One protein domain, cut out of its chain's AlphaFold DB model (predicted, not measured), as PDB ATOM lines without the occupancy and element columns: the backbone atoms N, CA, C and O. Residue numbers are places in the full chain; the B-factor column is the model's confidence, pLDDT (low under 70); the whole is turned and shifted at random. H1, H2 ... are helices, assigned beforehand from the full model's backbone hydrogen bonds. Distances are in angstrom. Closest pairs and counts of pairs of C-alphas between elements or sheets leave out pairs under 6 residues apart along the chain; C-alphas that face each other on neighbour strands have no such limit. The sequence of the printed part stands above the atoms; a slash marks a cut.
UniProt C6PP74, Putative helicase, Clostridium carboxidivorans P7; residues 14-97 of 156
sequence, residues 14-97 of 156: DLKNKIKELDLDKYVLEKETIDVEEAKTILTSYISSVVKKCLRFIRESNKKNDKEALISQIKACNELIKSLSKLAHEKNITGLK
ATOM      1  N   ASP A  14      75.107 221.531   5.190       89.81
ATOM      2  CA  ASP A  14      73.667 221.717   4.978       89.81
ATOM      3  C   ASP A  14      72.958 222.291   6.214       89.81
ATOM      4  O   ASP A  14      72.020 223.078   6.079       89.81
ATOM      5  N   LEU A  15      73.382 221.907   7.427       89.56
ATOM      6  CA  LEU A  15      72.830 222.469   8.661       89.56
ATOM      7  C   LEU A  15      73.205 223.942   8.786       89.56
ATOM      8  O   LEU A  15      72.346 224.764   9.084       89.56
ATOM      9  N   LYS A  16      74.464 224.282   8.504       90.56
ATOM     10  CA  LYS A  16      74.955 225.660   8.513       90.56
ATOM     11  C   LYS A  16      74.150 226.546   7.567       90.56
ATOM     12  O   LYS A  16      73.825 227.670   7.932       90.56
ATOM     13  N   ASN A  17      73.811 226.050   6.377       89.81
ATOM     14  CA  ASN A  17      72.990 226.794   5.421       89.81
ATOM     15  C   ASN A  17      71.557 226.980   5.931       89.81
ATOM     16  O   ASN A  17      71.065 228.101   5.947       89.81
ATOM     17  N   LYS A  18      70.936 225.929   6.474       88.12
ATOM     18  CA  LYS A  18      69.596 226.027   7.079       88.12
ATOM     19  C   LYS A  18      69.545 226.963   8.290       88.12
ATOM     20  O   LYS A  18      68.541 227.632   8.481       88.12
ATOM     21  N   ILE A  19      70.609 227.024   9.097       87.94
ATOM     22  CA  ILE A  19      70.721 227.966  10.225       87.94
ATOM     23  C   ILE A  19      70.790 229.419   9.727       87.94
ATOM     24  O   ILE A  19      70.267 230.307  10.387       87.94
ATOM     25  N   LYS A  20      71.399 229.689   8.566       87.38
ATOM     26  CA  LYS A  20      71.414 231.048   7.989       87.38
ATOM     27  C   LYS A  20      70.038 231.510   7.512       87.38
ATOM     28  O   LYS A  20      69.786 232.705   7.476       87.38
ATOM     29  N   GLU A  21      69.187 230.571   7.119       87.75
ATOM     30  CA  GLU A  21      67.815 230.828   6.670       87.75
ATOM     31  C   GLU A  21      66.816 230.904   7.840       87.75
ATOM     32  O   GLU A  21      65.619 231.087   7.613       87.75
ATOM     33  N   LEU A  22      67.277 230.724   9.085       85.00
ATOM     34  CA  LEU A  22      66.415 230.743  10.261       85.00
ATOM     35  C   LEU A  22      65.999 232.169  10.632       85.00
ATOM     36  O   LEU A  22      66.802 233.100  10.630       85.00
ATOM     37  N   ASP A  23      64.741 232.297  11.037       84.19
ATOM     38  CA  ASP A  23      64.197 233.506  11.643       84.19
ATOM     39  C   ASP A  23      64.634 233.585  13.115       84.19
ATOM     40  O   ASP A  23      64.086 232.886  13.972       84.19
ATOM     41  N   LEU A  24      65.656 234.395  13.402       80.69
ATOM     42  CA  LEU A  24      66.245 234.519  14.742       80.69
ATOM     43  C   LEU A  24      65.289 235.147  15.771       80.69
ATOM     44  O   LEU A  24      65.536 235.019  16.965       80.69
ATOM     45  N   ASP A  25      64.171 235.737  15.342       81.38
ATOM     46  CA  ASP A  25      63.140 236.234  16.260       81.38
ATOM     47  C   ASP A  25      62.315 235.090  16.879       81.38
ATOM     48  O   ASP A  25      61.667 235.264  17.911       81.38
ATOM     49  N   LYS A  26      62.337 233.897  16.266       83.44
ATOM     50  CA  LYS A  26      61.594 232.708  16.727       83.44
ATOM     51  C   LYS A  26      62.464 231.654  17.401       83.44
ATOM     52  O   LYS A  26      61.926 230.738  18.020       83.44
ATOM     53  N   TYR A  27      63.782 231.745  17.259       83.06
ATOM     54  CA  TYR A  27      64.708 230.698  17.674       83.06
ATOM     55  C   TYR A  27      65.935 231.286  18.363       83.06
ATOM     56  O   TYR A  27      66.587 232.180  17.832       83.06
ATOM     57  N   VAL A  28      66.302 230.708  19.505       82.94
ATOM     58  CA  VAL A  28      67.587 230.978  20.156       82.94
ATOM     59  C   VAL A  28      68.632 230.031  19.574       82.94
ATOM     60  O   VAL A  28      68.434 228.816  19.556       82.94
ATOM     61  N   LEU A  29      69.735 230.591  19.076       85.06
ATOM     62  CA  LEU A  29      70.858 229.832  18.537       85.06
ATOM     63  C   LEU A  29      72.068 229.966  19.458       85.06
ATOM     64  O   LEU A  29      72.711 231.014  19.496       85.06
ATOM     65  N   GLU A  30      72.426 228.869  20.112       86.69
ATOM     66  CA  GLU A  30      73.669 228.740  20.869       86.69
ATOM     67  C   GLU A  30      74.634 227.829  20.106       86.69
ATOM     68  O   GLU A  30      74.239 226.822  19.513       86.69
ATOM     69  N   LYS A  31      75.908 228.223  20.050       89.50
ATOM     70  CA  LYS A  31      76.961 227.460  19.378       89.50
ATOM     71  C   LYS A  31      78.265 227.595  20.141       89.50
ATOM     72  O   LYS A  31      78.636 228.693  20.548       89.50
ATOM     73  N   GLU A  32      78.989 226.495  20.214       88.56
ATOM     74  CA  GLU A  32      80.315 226.428  20.811       88.56
ATOM     75  C   GLU A  32      81.284 225.758  19.834       88.56
ATOM     76  O   GLU A  32      80.883 225.077  18.882       88.56
ATOM     77  N   THR A  33      82.577 226.009  20.018       91.94
ATOM     78  CA  THR A  33      83.616 225.273  19.295       91.94
ATOM     79  C   THR A  33      83.756 223.878  19.883       91.94
ATOM     80  O   THR A  33      83.598 223.705  21.085       91.94
ATOM     81  N   ILE A  34      84.098 222.894  19.051       91.25
ATOM     82  CA  ILE A  34      84.378 221.534  19.525       91.25
ATOM     83  C   ILE A  34      85.550 221.588  20.512       91.25
ATOM     84  O   ILE A  34      86.620 222.086  20.153       91.25
ATOM     85  N   ASP A  35      85.343 221.058  21.718       92.12
ATOM     86  CA  ASP A  35      86.403 220.887  22.710       92.12
ATOM     87  C   ASP A  35      87.478 219.937  22.162       92.12
ATOM     88  O   ASP A  35      87.176 218.869  21.627       92.12
ATOM     89  N   VAL A  36      88.745 220.330  22.281       94.19
ATOM     90  CA  VAL A  36      89.896 219.553  21.814       94.19
ATOM     91  C   VAL A  36      90.010 218.219  22.558       94.19
ATOM     92  O   VAL A  36      90.376 217.218  21.934       94.19
ATOM     93  N   GLU A  37      89.670 218.175  23.849       94.12
ATOM     94  CA  GLU A  37      89.734 216.954  24.661       94.12
ATOM     95  C   GLU A  37      88.650 215.944  24.253       94.12
ATOM     96  O   GLU A  37      88.893 214.734  24.210       94.12
ATOM     97  N   GLU A  38      87.476 216.433  23.845       91.69
ATOM     98  CA  GLU A  38      86.345 215.601  23.420       91.69
ATOM     99  C   GLU A  38      86.274 215.373  21.902       91.69
ATOM    100  O   GLU A  38      85.534 214.501  21.429       91.69
ATOM    101  N   ALA A  39      87.069 216.109  21.117       92.56
ATOM    102  CA  ALA A  39      87.000 216.143  19.656       92.56
ATOM    103  C   ALA A  39      87.029 214.747  19.033       92.56
ATOM    104  O   ALA A  39      86.245 214.441  18.132       92.56
ATOM    105  N   LYS A  40      87.903 213.863  19.531       92.69
ATOM    106  CA  LYS A  40      88.000 212.483  19.040       92.69
ATOM    107  C   LYS A  40      86.666 211.746  19.170       92.69
ATOM    108  O   LYS A  40      86.253 211.065  18.229       92.69
ATOM    109  N   THR A  41      85.996 211.878  20.309       92.69
ATOM    110  CA  THR A  41      84.721 211.211  20.598       92.69
ATOM    111  C   THR A  41      83.597 211.805  19.755       92.69
ATOM    112  O   THR A  41      82.895 211.065  19.061       92.69
ATOM    113  N   ILE A  42      83.486 213.136  19.733       92.19
ATOM    114  CA  ILE A  42      82.456 213.870  18.984       92.19
ATOM    115  C   ILE A  42      82.546 213.557  17.483       92.19
ATOM    116  O   ILE A  42      81.557 213.159  16.859       92.19
ATOM    117  N   LEU A  43      83.745 213.659  16.900       94.19
ATOM    118  CA  LEU A  43      83.965 213.395  15.476       94.19
ATOM    119  C   LEU A  43      83.726 211.924  15.124       94.19
ATOM    120  O   LEU A  43      83.137 211.641  14.080       94.19
ATOM    121  N   THR A  44      84.117 210.989  15.999       94.69
ATOM    122  CA  THR A  44      83.856 209.552  15.803       94.69
ATOM    123  C   THR A  44      82.355 209.251  15.811       94.69
ATOM    124  O   THR A  44      81.872 208.487  14.971       94.69
ATOM    125  N   SER A  45      81.593 209.871  16.713       92.12
ATOM    126  CA  SER A  45      80.134 209.722  16.771       92.12
ATOM    127  C   SER A  45      79.457 210.268  15.506       92.12
ATOM    128  O   SER A  45      78.643 209.586  14.865       92.12
ATOM    129  N   TYR A  46      79.863 211.467  15.077       93.75
ATOM    130  CA  TYR A  46      79.349 212.091  13.861       93.75
ATOM    131  C   TYR A  46      79.642 211.246  12.614       93.75
ATOM    132  O   TYR A  46      78.717 210.893  11.874       93.75
ATOM    133  N   ILE A  47      80.902 210.848  12.398       95.44
ATOM    134  CA  ILE A  47      81.267 210.067  11.211       95.44
ATOM    135  C   ILE A  47      80.613 208.682  11.220       95.44
ATOM    136  O   ILE A  47      80.186 208.213  10.168       95.44
ATOM    137  N   SER A  48      80.430 208.058  12.389       94.81
ATOM    138  CA  SER A  48      79.698 206.788  12.512       94.81
ATOM    139  C   SER A  48      78.259 206.917  12.011       94.81
ATOM    140  O   SER A  48      77.766 206.053  11.279       94.81
ATOM    141  N   SER A  49      77.593 208.027  12.339       93.12
ATOM    142  CA  SER A  49      76.237 208.321  11.864       93.12
ATOM    143  C   SER A  49      76.189 208.529  10.347       93.12
ATOM    144  O   SER A  49      75.287 208.018   9.674       93.12
ATOM    145  N   VAL A  50      77.188 209.221   9.788       95.06
ATOM    146  CA  VAL A  50      77.330 209.411   8.336       95.06
ATOM    147  C   VAL A  50      77.561 208.072   7.632       95.06
ATOM    148  O   VAL A  50      76.823 207.736   6.706       95.06
ATOM    149  N   VAL A  51      78.515 207.266   8.107       96.69
ATOM    150  CA  VAL A  51      78.824 205.939   7.550       96.69
ATOM    151  C   VAL A  51      77.594 205.036   7.597       96.69
ATOM    152  O   VAL A  51      77.251 204.432   6.584       96.69
ATOM    153  N   LYS A  52      76.851 205.004   8.712       95.69
ATOM    154  CA  LYS A  52      75.601 204.233   8.830       95.69
ATOM    155  C   LYS A  52      74.567 204.644   7.779       95.69
ATOM    156  O   LYS A  52      73.927 203.782   7.174       95.69
ATOM    157  N   LYS A  53      74.415 205.950   7.530       94.81
ATOM    158  CA  LYS A  53      73.512 206.480   6.496       94.81
ATOM    159  C   LYS A  53      73.964 206.063   5.091       94.81
ATOM    160  O   LYS A  53      73.136 205.600   4.311       94.81
ATOM    161  N   CYS A  54      75.258 206.161   4.789       95.38
ATOM    162  CA  CYS A  54      75.824 205.745   3.504       95.38
ATOM    163  C   CYS A  54      75.684 204.236   3.265       95.38
ATOM    164  O   CYS A  54      75.243 203.827   2.195       95.38
ATOM    165  N   LEU A  55      75.981 203.403   4.267       95.06
ATOM    166  CA  LEU A  55      75.837 201.949   4.170       95.06
ATOM    167  C   LEU A  55      74.390 201.529   3.903       95.06
ATOM    168  O   LEU A  55      74.172 200.570   3.162       95.06
ATOM    169  N   ARG A  56      73.404 202.246   4.458       94.25
ATOM    170  CA  ARG A  56      71.989 202.021   4.137       94.25
ATOM    171  C   ARG A  56      71.709 202.268   2.652       94.25
ATOM    172  O   ARG A  56      71.156 201.391   1.998       94.25
ATOM    173  N   PHE A  57      72.154 203.401   2.105       93.56
ATOM    174  CA  PHE A  57      71.973 203.706   0.681       93.56
ATOM    175  C   PHE A  57      72.693 202.711  -0.238       93.56
ATOM    176  O   PHE A  57      72.134 202.286  -1.244       93.56
ATOM    177  N   ILE A  58      73.908 202.286   0.124       92.94
ATOM    178  CA  ILE A  58      74.658 201.269  -0.629       92.94
ATOM    179  C   ILE A  58      73.876 199.952  -0.679       92.94
ATOM    180  O   ILE A  58      73.771 199.343  -1.745       92.94
ATOM    181  N   ARG A  59      73.271 199.539   0.440       90.62
ATOM    182  CA  ARG A  59      72.404 198.355   0.479       90.62
ATOM    183  C   ARG A  59      71.170 198.527  -0.405       90.62
ATOM    184  O   ARG A  59      70.893 197.657  -1.218       90.62
ATOM    185  N   GLU A  60      70.468 199.651  -0.284       89.75
ATOM    186  CA  GLU A  60      69.250 199.949  -1.056       89.75
ATOM    187  C   GLU A  60      69.505 200.029  -2.573       89.75
ATOM    188  O   GLU A  60      68.640 199.669  -3.374       89.75
ATOM    189  N   SER A  61      70.700 200.463  -2.985       87.06
ATOM    190  CA  SER A  61      71.095 200.521  -4.399       87.06
ATOM    191  C   SER A  61      71.345 199.142  -5.030       87.06
ATOM    192  O   SER A  61      71.177 198.977  -6.239       87.06
ATOM    193  N   ASN A  62      71.685 198.128  -4.226       81.00
ATOM    194  CA  ASN A  62      71.984 196.772  -4.684       81.00
ATOM    195  C   ASN A  62      70.740 195.876  -4.615       81.00
ATOM    196  O   ASN A  62      70.516 195.155  -3.648       81.00
ATOM    197  N   LYS A  63      69.928 195.897  -5.678       72.50
ATOM    198  CA  LYS A  63      68.624 195.201  -5.751       72.50
ATOM    199  C   LYS A  63      68.688 193.707  -6.114       72.50
ATOM    200  O   LYS A  63      67.646 193.105  -6.346       72.50
ATOM    201  N   LYS A  64      69.884 193.124  -6.243       72.94
ATOM    202  CA  LYS A  64      70.066 191.762  -6.781       72.94
ATOM    203  C   LYS A  64      69.826 190.674  -5.733       72.94
ATOM    204  O   LYS A  64      68.960 189.831  -5.929       72.94
ATOM    205  N   ASN A  65      70.584 190.685  -4.635       84.81
ATOM    206  CA  ASN A  65      70.413 189.783  -3.492       84.81
ATOM    207  C   ASN A  65      71.114 190.353  -2.238       84.81
ATOM    208  O   ASN A  65      72.000 191.205  -2.342       84.81
ATOM    209  N   ASP A  66      70.727 189.875  -1.049       87.06
ATOM    210  CA  ASP A  66      71.269 190.360   0.235       87.06
ATOM    211  C   ASP A  66      72.785 190.134   0.375       87.06
ATOM    212  O   ASP A  66      73.478 190.938   1.003       87.06
ATOM    213  N   LYS A  67      73.323 189.068  -0.232       88.12
ATOM    214  CA  LYS A  67      74.751 188.728  -0.152       88.12
ATOM    215  C   LYS A  67      75.617 189.721  -0.931       88.12
ATOM    216  O   LYS A  67      76.622 190.201  -0.418       88.12
ATOM    217  N   GLU A  68      75.218 190.083  -2.146       88.75
ATOM    218  CA  GLU A  68      75.895 191.097  -2.960       88.75
ATOM    219  C   GLU A  68      75.789 192.489  -2.334       88.75
ATOM    220  O   GLU A  68      76.744 193.273  -2.390       88.75
ATOM    221  N   ALA A  69      74.655 192.794  -1.694       91.38
ATOM    222  CA  ALA A  69      74.494 194.033  -0.948       91.38
ATOM    223  C   ALA A  69      75.475 194.106   0.237       91.38
ATOM    224  O   ALA A  69      76.132 195.135   0.413       91.38
ATOM    225  N   LEU A  70      75.646 193.008   0.985       92.69
ATOM    226  CA  LEU A  70      76.637 192.909   2.060       92.69
ATOM    227  C   LEU A  70      78.073 193.067   1.535       92.69
ATOM    228  O   LEU A  70      78.829 193.876   2.067       92.69
ATOM    229  N   ILE A  71      78.439 192.367   0.456       93.44
ATOM    230  CA  ILE A  71      79.772 192.489  -0.164       93.44
ATOM    231  C   ILE A  71      80.044 193.941  -0.583       93.44
ATOM    232  O   ILE A  71      81.138 194.463  -0.377       93.44
ATOM    233  N   SER A  72      79.044 194.626  -1.138       94.25
ATOM    234  CA  SER A  72      79.172 196.034  -1.532       94.25
ATOM    235  C   SER A  72      79.395 196.958  -0.330       94.25
ATOM    236  O   SER A  72      80.201 197.887  -0.405       94.25
ATOM    237  N   GLN A  73      78.735 196.683   0.798       95.06
ATOM    238  CA  GLN A  73      78.963 197.396   2.056       95.06
ATOM    239  C   GLN A  73      80.377 197.146   2.606       95.06
ATOM    240  O   GLN A  73      81.058 198.101   2.975       95.06
ATOM    241  N   ILE A  74      80.846 195.893   2.599       96.06
ATOM    242  CA  ILE A  74      82.206 195.518   3.023       96.06
ATOM    243  C   ILE A  74      83.256 196.247   2.178       96.06
ATOM    244  O   ILE A  74      84.178 196.856   2.722       96.06
ATOM    245  N   LYS A  75      83.081 196.272   0.851       95.44
ATOM    246  CA  LYS A  75      83.974 196.997  -0.065       95.44
ATOM    247  C   LYS A  75      84.038 198.489   0.253       95.44
ATOM    248  O   LYS A  75      85.131 199.051   0.304       95.44
ATOM    249  N   ALA A  76      82.896 199.120   0.523       96.12
ATOM    250  CA  ALA A  76      82.856 200.528   0.911       96.12
ATOM    251  C   ALA A  76      83.592 200.790   2.237       96.12
ATOM    252  O   ALA A  76      84.390 201.725   2.321       96.12
ATOM    253  N   CYS A  77      83.396 199.941   3.251       96.69
ATOM    254  CA  CYS A  77      84.141 200.022   4.510       96.69
ATOM    255  C   CYS A  77      85.654 199.864   4.295       96.69
ATOM    256  O   CYS A  77      86.441 200.623   4.857       96.69
ATOM    257  N   ASN A  78      86.077 198.928   3.445       97.38
ATOM    258  CA  ASN A  78      87.494 198.696   3.165       97.38
ATOM    259  C   ASN A  78      88.166 199.869   2.431       97.38
ATOM    260  O   ASN A  78      89.340 200.152   2.691       97.38
ATOM    261  N   GLU A  79      87.450 200.599   1.571       96.56
ATOM    262  CA  GLU A  79      87.970 201.842   0.977       96.56
ATOM    263  C   GLU A  79      88.070 202.986   2.005       96.56
ATOM    264  O   GLU A  79      89.032 203.763   1.964       96.56
ATOM    265  N   LEU A  80      87.160 203.055   2.986       96.06
ATOM    266  CA  LEU A  80      87.299 203.976   4.123       96.06
ATOM    267  C   LEU A  80      88.536 203.639   4.967       96.06
ATOM    268  O   LEU A  80      89.356 204.519   5.221       96.06
ATOM    269  N   ILE A  81      88.727 202.368   5.337       95.88
ATOM    270  CA  ILE A  81      89.892 201.897   6.114       95.88
ATOM    271  C   ILE A  81      91.201 202.231   5.393       95.88
ATOM    272  O   ILE A  81      92.144 202.744   5.992       95.88
ATOM    273  N   LYS A  82      91.257 201.996   4.081       95.56
ATOM    274  CA  LYS A  82      92.413 202.338   3.242       95.56
ATOM    275  C   LYS A  82      92.691 203.840   3.219       95.56
ATOM    276  O   LYS A  82      93.851 204.243   3.257       95.56
ATOM    277  N   SER A  83      91.650 204.667   3.158       95.81
ATOM    278  CA  SER A  83      91.787 206.126   3.196       95.81
ATOM    279  C   SER A  83      92.308 206.599   4.554       95.81
ATOM    280  O   SER A  83      93.251 207.384   4.608       95.81
ATOM    281  N   LEU A  84      91.779 206.044   5.648       94.69
ATOM    282  CA  LEU A  84      92.249 206.315   7.008       94.69
ATOM    283  C   LEU A  84      93.699 205.867   7.223       94.69
ATOM    284  O   LEU A  84      94.477 206.616   7.801       94.69
ATOM    285  N   SER A  85      94.096 204.701   6.701       95.19
ATOM    286  CA  SER A  85      95.486 204.222   6.762       95.19
ATOM    287  C   SER A  85      96.462 205.201   6.107       95.19
ATOM    288  O   SER A  85      97.530 205.466   6.655       95.19
ATOM    289  N   LYS A  86      96.078 205.789   4.964       95.19
ATOM    290  CA  LYS A  86      96.882 206.817   4.286       95.19
ATOM    291  C   LYS A  86      96.976 208.104   5.103       95.19
ATOM    292  O   LYS A  86      98.073 208.630   5.240       95.19
ATOM    293  N   LEU A  87      95.852 208.590   5.633       95.25
ATOM    294  CA  LEU A  87      95.792 209.832   6.415       95.25
ATOM    295  C   LEU A  87      96.545 209.727   7.747       95.25
ATOM    296  O   LEU A  87      97.186 210.680   8.166       95.25
ATOM    297  N   ALA A  88      96.485 208.563   8.395       93.81
ATOM    298  CA  ALA A  88      97.195 208.301   9.643       93.81
ATOM    299  C   ALA A  88      98.680 207.959   9.435       93.81
ATOM    300  O   ALA A  88      99.397 207.789  10.416       93.81
ATOM    301  N   HIS A  89      99.134 207.806   8.183       94.38
ATOM    302  CA  HIS A  89     100.467 207.300   7.835       94.38
ATOM    303  C   HIS A  89     100.822 205.961   8.509       94.38
ATOM    304  O   HIS A  89     101.993 205.625   8.670       94.38
ATOM    305  N   GLU A  90      99.808 205.162   8.850       92.88
ATOM    306  CA  GLU A  90      99.951 203.943   9.640       92.88
ATOM    307  C   GLU A  90      99.559 202.727   8.796       92.88
ATOM    308  O   GLU A  90      98.387 202.507   8.463       92.88
ATOM    309  N   LYS A  91     100.562 201.923   8.423       86.25
ATOM    310  CA  LYS A  91     100.375 200.766   7.533       86.25
ATOM    311  C   LYS A  91      99.612 199.633   8.212       86.25
ATOM    312  O   LYS A  91      98.882 198.918   7.522       86.25
ATOM    313  N   ASN A  92      99.709 199.500   9.538       91.38
ATOM    314  CA  ASN A  92      99.029 198.437  10.279       91.38
ATOM    315  C   ASN A  92      97.498 198.525  10.172       91.38
ATOM    316  O   ASN A  92      96.820 197.501  10.230       91.38
ATOM    317  N   ILE A  93      96.944 199.713   9.900       90.50
ATOM    318  CA  ILE A  93      95.502 199.903   9.669       90.50
ATOM    319  C   ILE A  93      95.010 199.092   8.460       90.50
ATOM    320  O   ILE A  93      93.864 198.654   8.438       90.50
ATOM    321  N   THR A  94      95.865 198.814   7.469       90.50
ATOM    322  CA  THR A  94      95.480 197.979   6.317       90.50
ATOM    323  C   THR A  94      95.137 196.542   6.729       90.50
ATOM    324  O   THR A  94      94.305 195.917   6.075       90.50
ATOM    325  N   GLY A  95      95.718 196.040   7.824       93.19
ATOM    326  CA  GLY A  95      95.388 194.733   8.399       93.19
ATOM    327  C   GLY A  95      94.017 194.679   9.083       93.19
ATOM    328  O   GLY A  95      93.546 193.594   9.394       93.19
ATOM    329  N   LEU A  96      93.360 195.828   9.286       94.62
ATOM    330  CA  LEU A  96      92.016 195.922   9.869       94.62
ATOM    331  C   LEU A  96      90.897 195.826   8.822       94.62
ATOM    332  O   LEU A  96      89.730 196.037   9.151       94.62
ATOM    333  N   LYS A  97      91.238 195.558   7.555       96.50
ATOM    334  CA  LYS A  97      90.245 195.324   6.506       96.50
ATOM    335  C   LYS A  97      89.333 194.162   6.884       96.50
ATOM    336  O   LYS A  97      89.769 193.151   7.422       96.50
TER     337      LYS A  97
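AT A GLANCE: This is residues 14 to 97 of the 156 residues of the protein "Putative helicase" of Clostridium carboxidivorans P7 (UniProt C6PP74). What shape do these atoms make? From the first printed residue, a short helix, H1, lies away from the other helices at the end of a long link; then two long helices, H2 and H3, meet near their joined ends as a narrow V, and short H4 folds back on the far part of H3. What is it made of? The printed part has 84 residues with four named helices, H1 H2 H3 H4 in chain order, and no named strand: all helix. How is it spread? It is flat, 51 by 36 by 15 A, and only just extended, close to loose, with a radius of gyration of the C-alphas of 18.2 A.

IN THESE COORDINATES: Where does it begin? H1 is residues 14 to 20, from C-alpha 14 at (73.667, 221.717, 4.978). Where are the long helices? H2 is residues 39 to 61, 32.8 A long from C-alpha 39 at (87.000, 216.143, 19.656), and H3 is residues 66 to 87, 31.9 A long. What comes last? H4 is residues 91 to 96, ending at C-alpha 96 at (92.016, 195.922, 9.869).

HOW THE PARTS SIT: What does H1 touch? It is apart from H2, H3 and H4. How do the others meet? H2, with residues 55 to 60 alone, touches residues 69 to 76 of H3 in a hairpin; the closest C-alphas, of Arg 59 and Ala 69, are 5.0 A apart, and the helices run opposite ways at a shallow tilt of 34 degrees, only just short of steep. H3, with residues 81 to 85 alone, touches H4 in another hairpin, opposite ways at a shallow tilt of 19 degrees; the closest C-alphas, of Ser 85 and Ile 93, are 5.2 A apart. And the backbones? In H1, H2 and H3 every O i to N i+4 pair is within hydrogen-bond range; in H4 0 of 2 are, beside 3 of 3 O i to N i+3 pairs.

THE WHOLE: How large is it? The C-alphas farthest apart, of Asp 25 and Gly 95, are 53.1 A apart. Is it continuous and confident? The printed part has no cut, and no printed residue is under 70 in pLDDT. Which link is long? The one from H1 to H2, with 18 residues; residues 20 to 26 stand free.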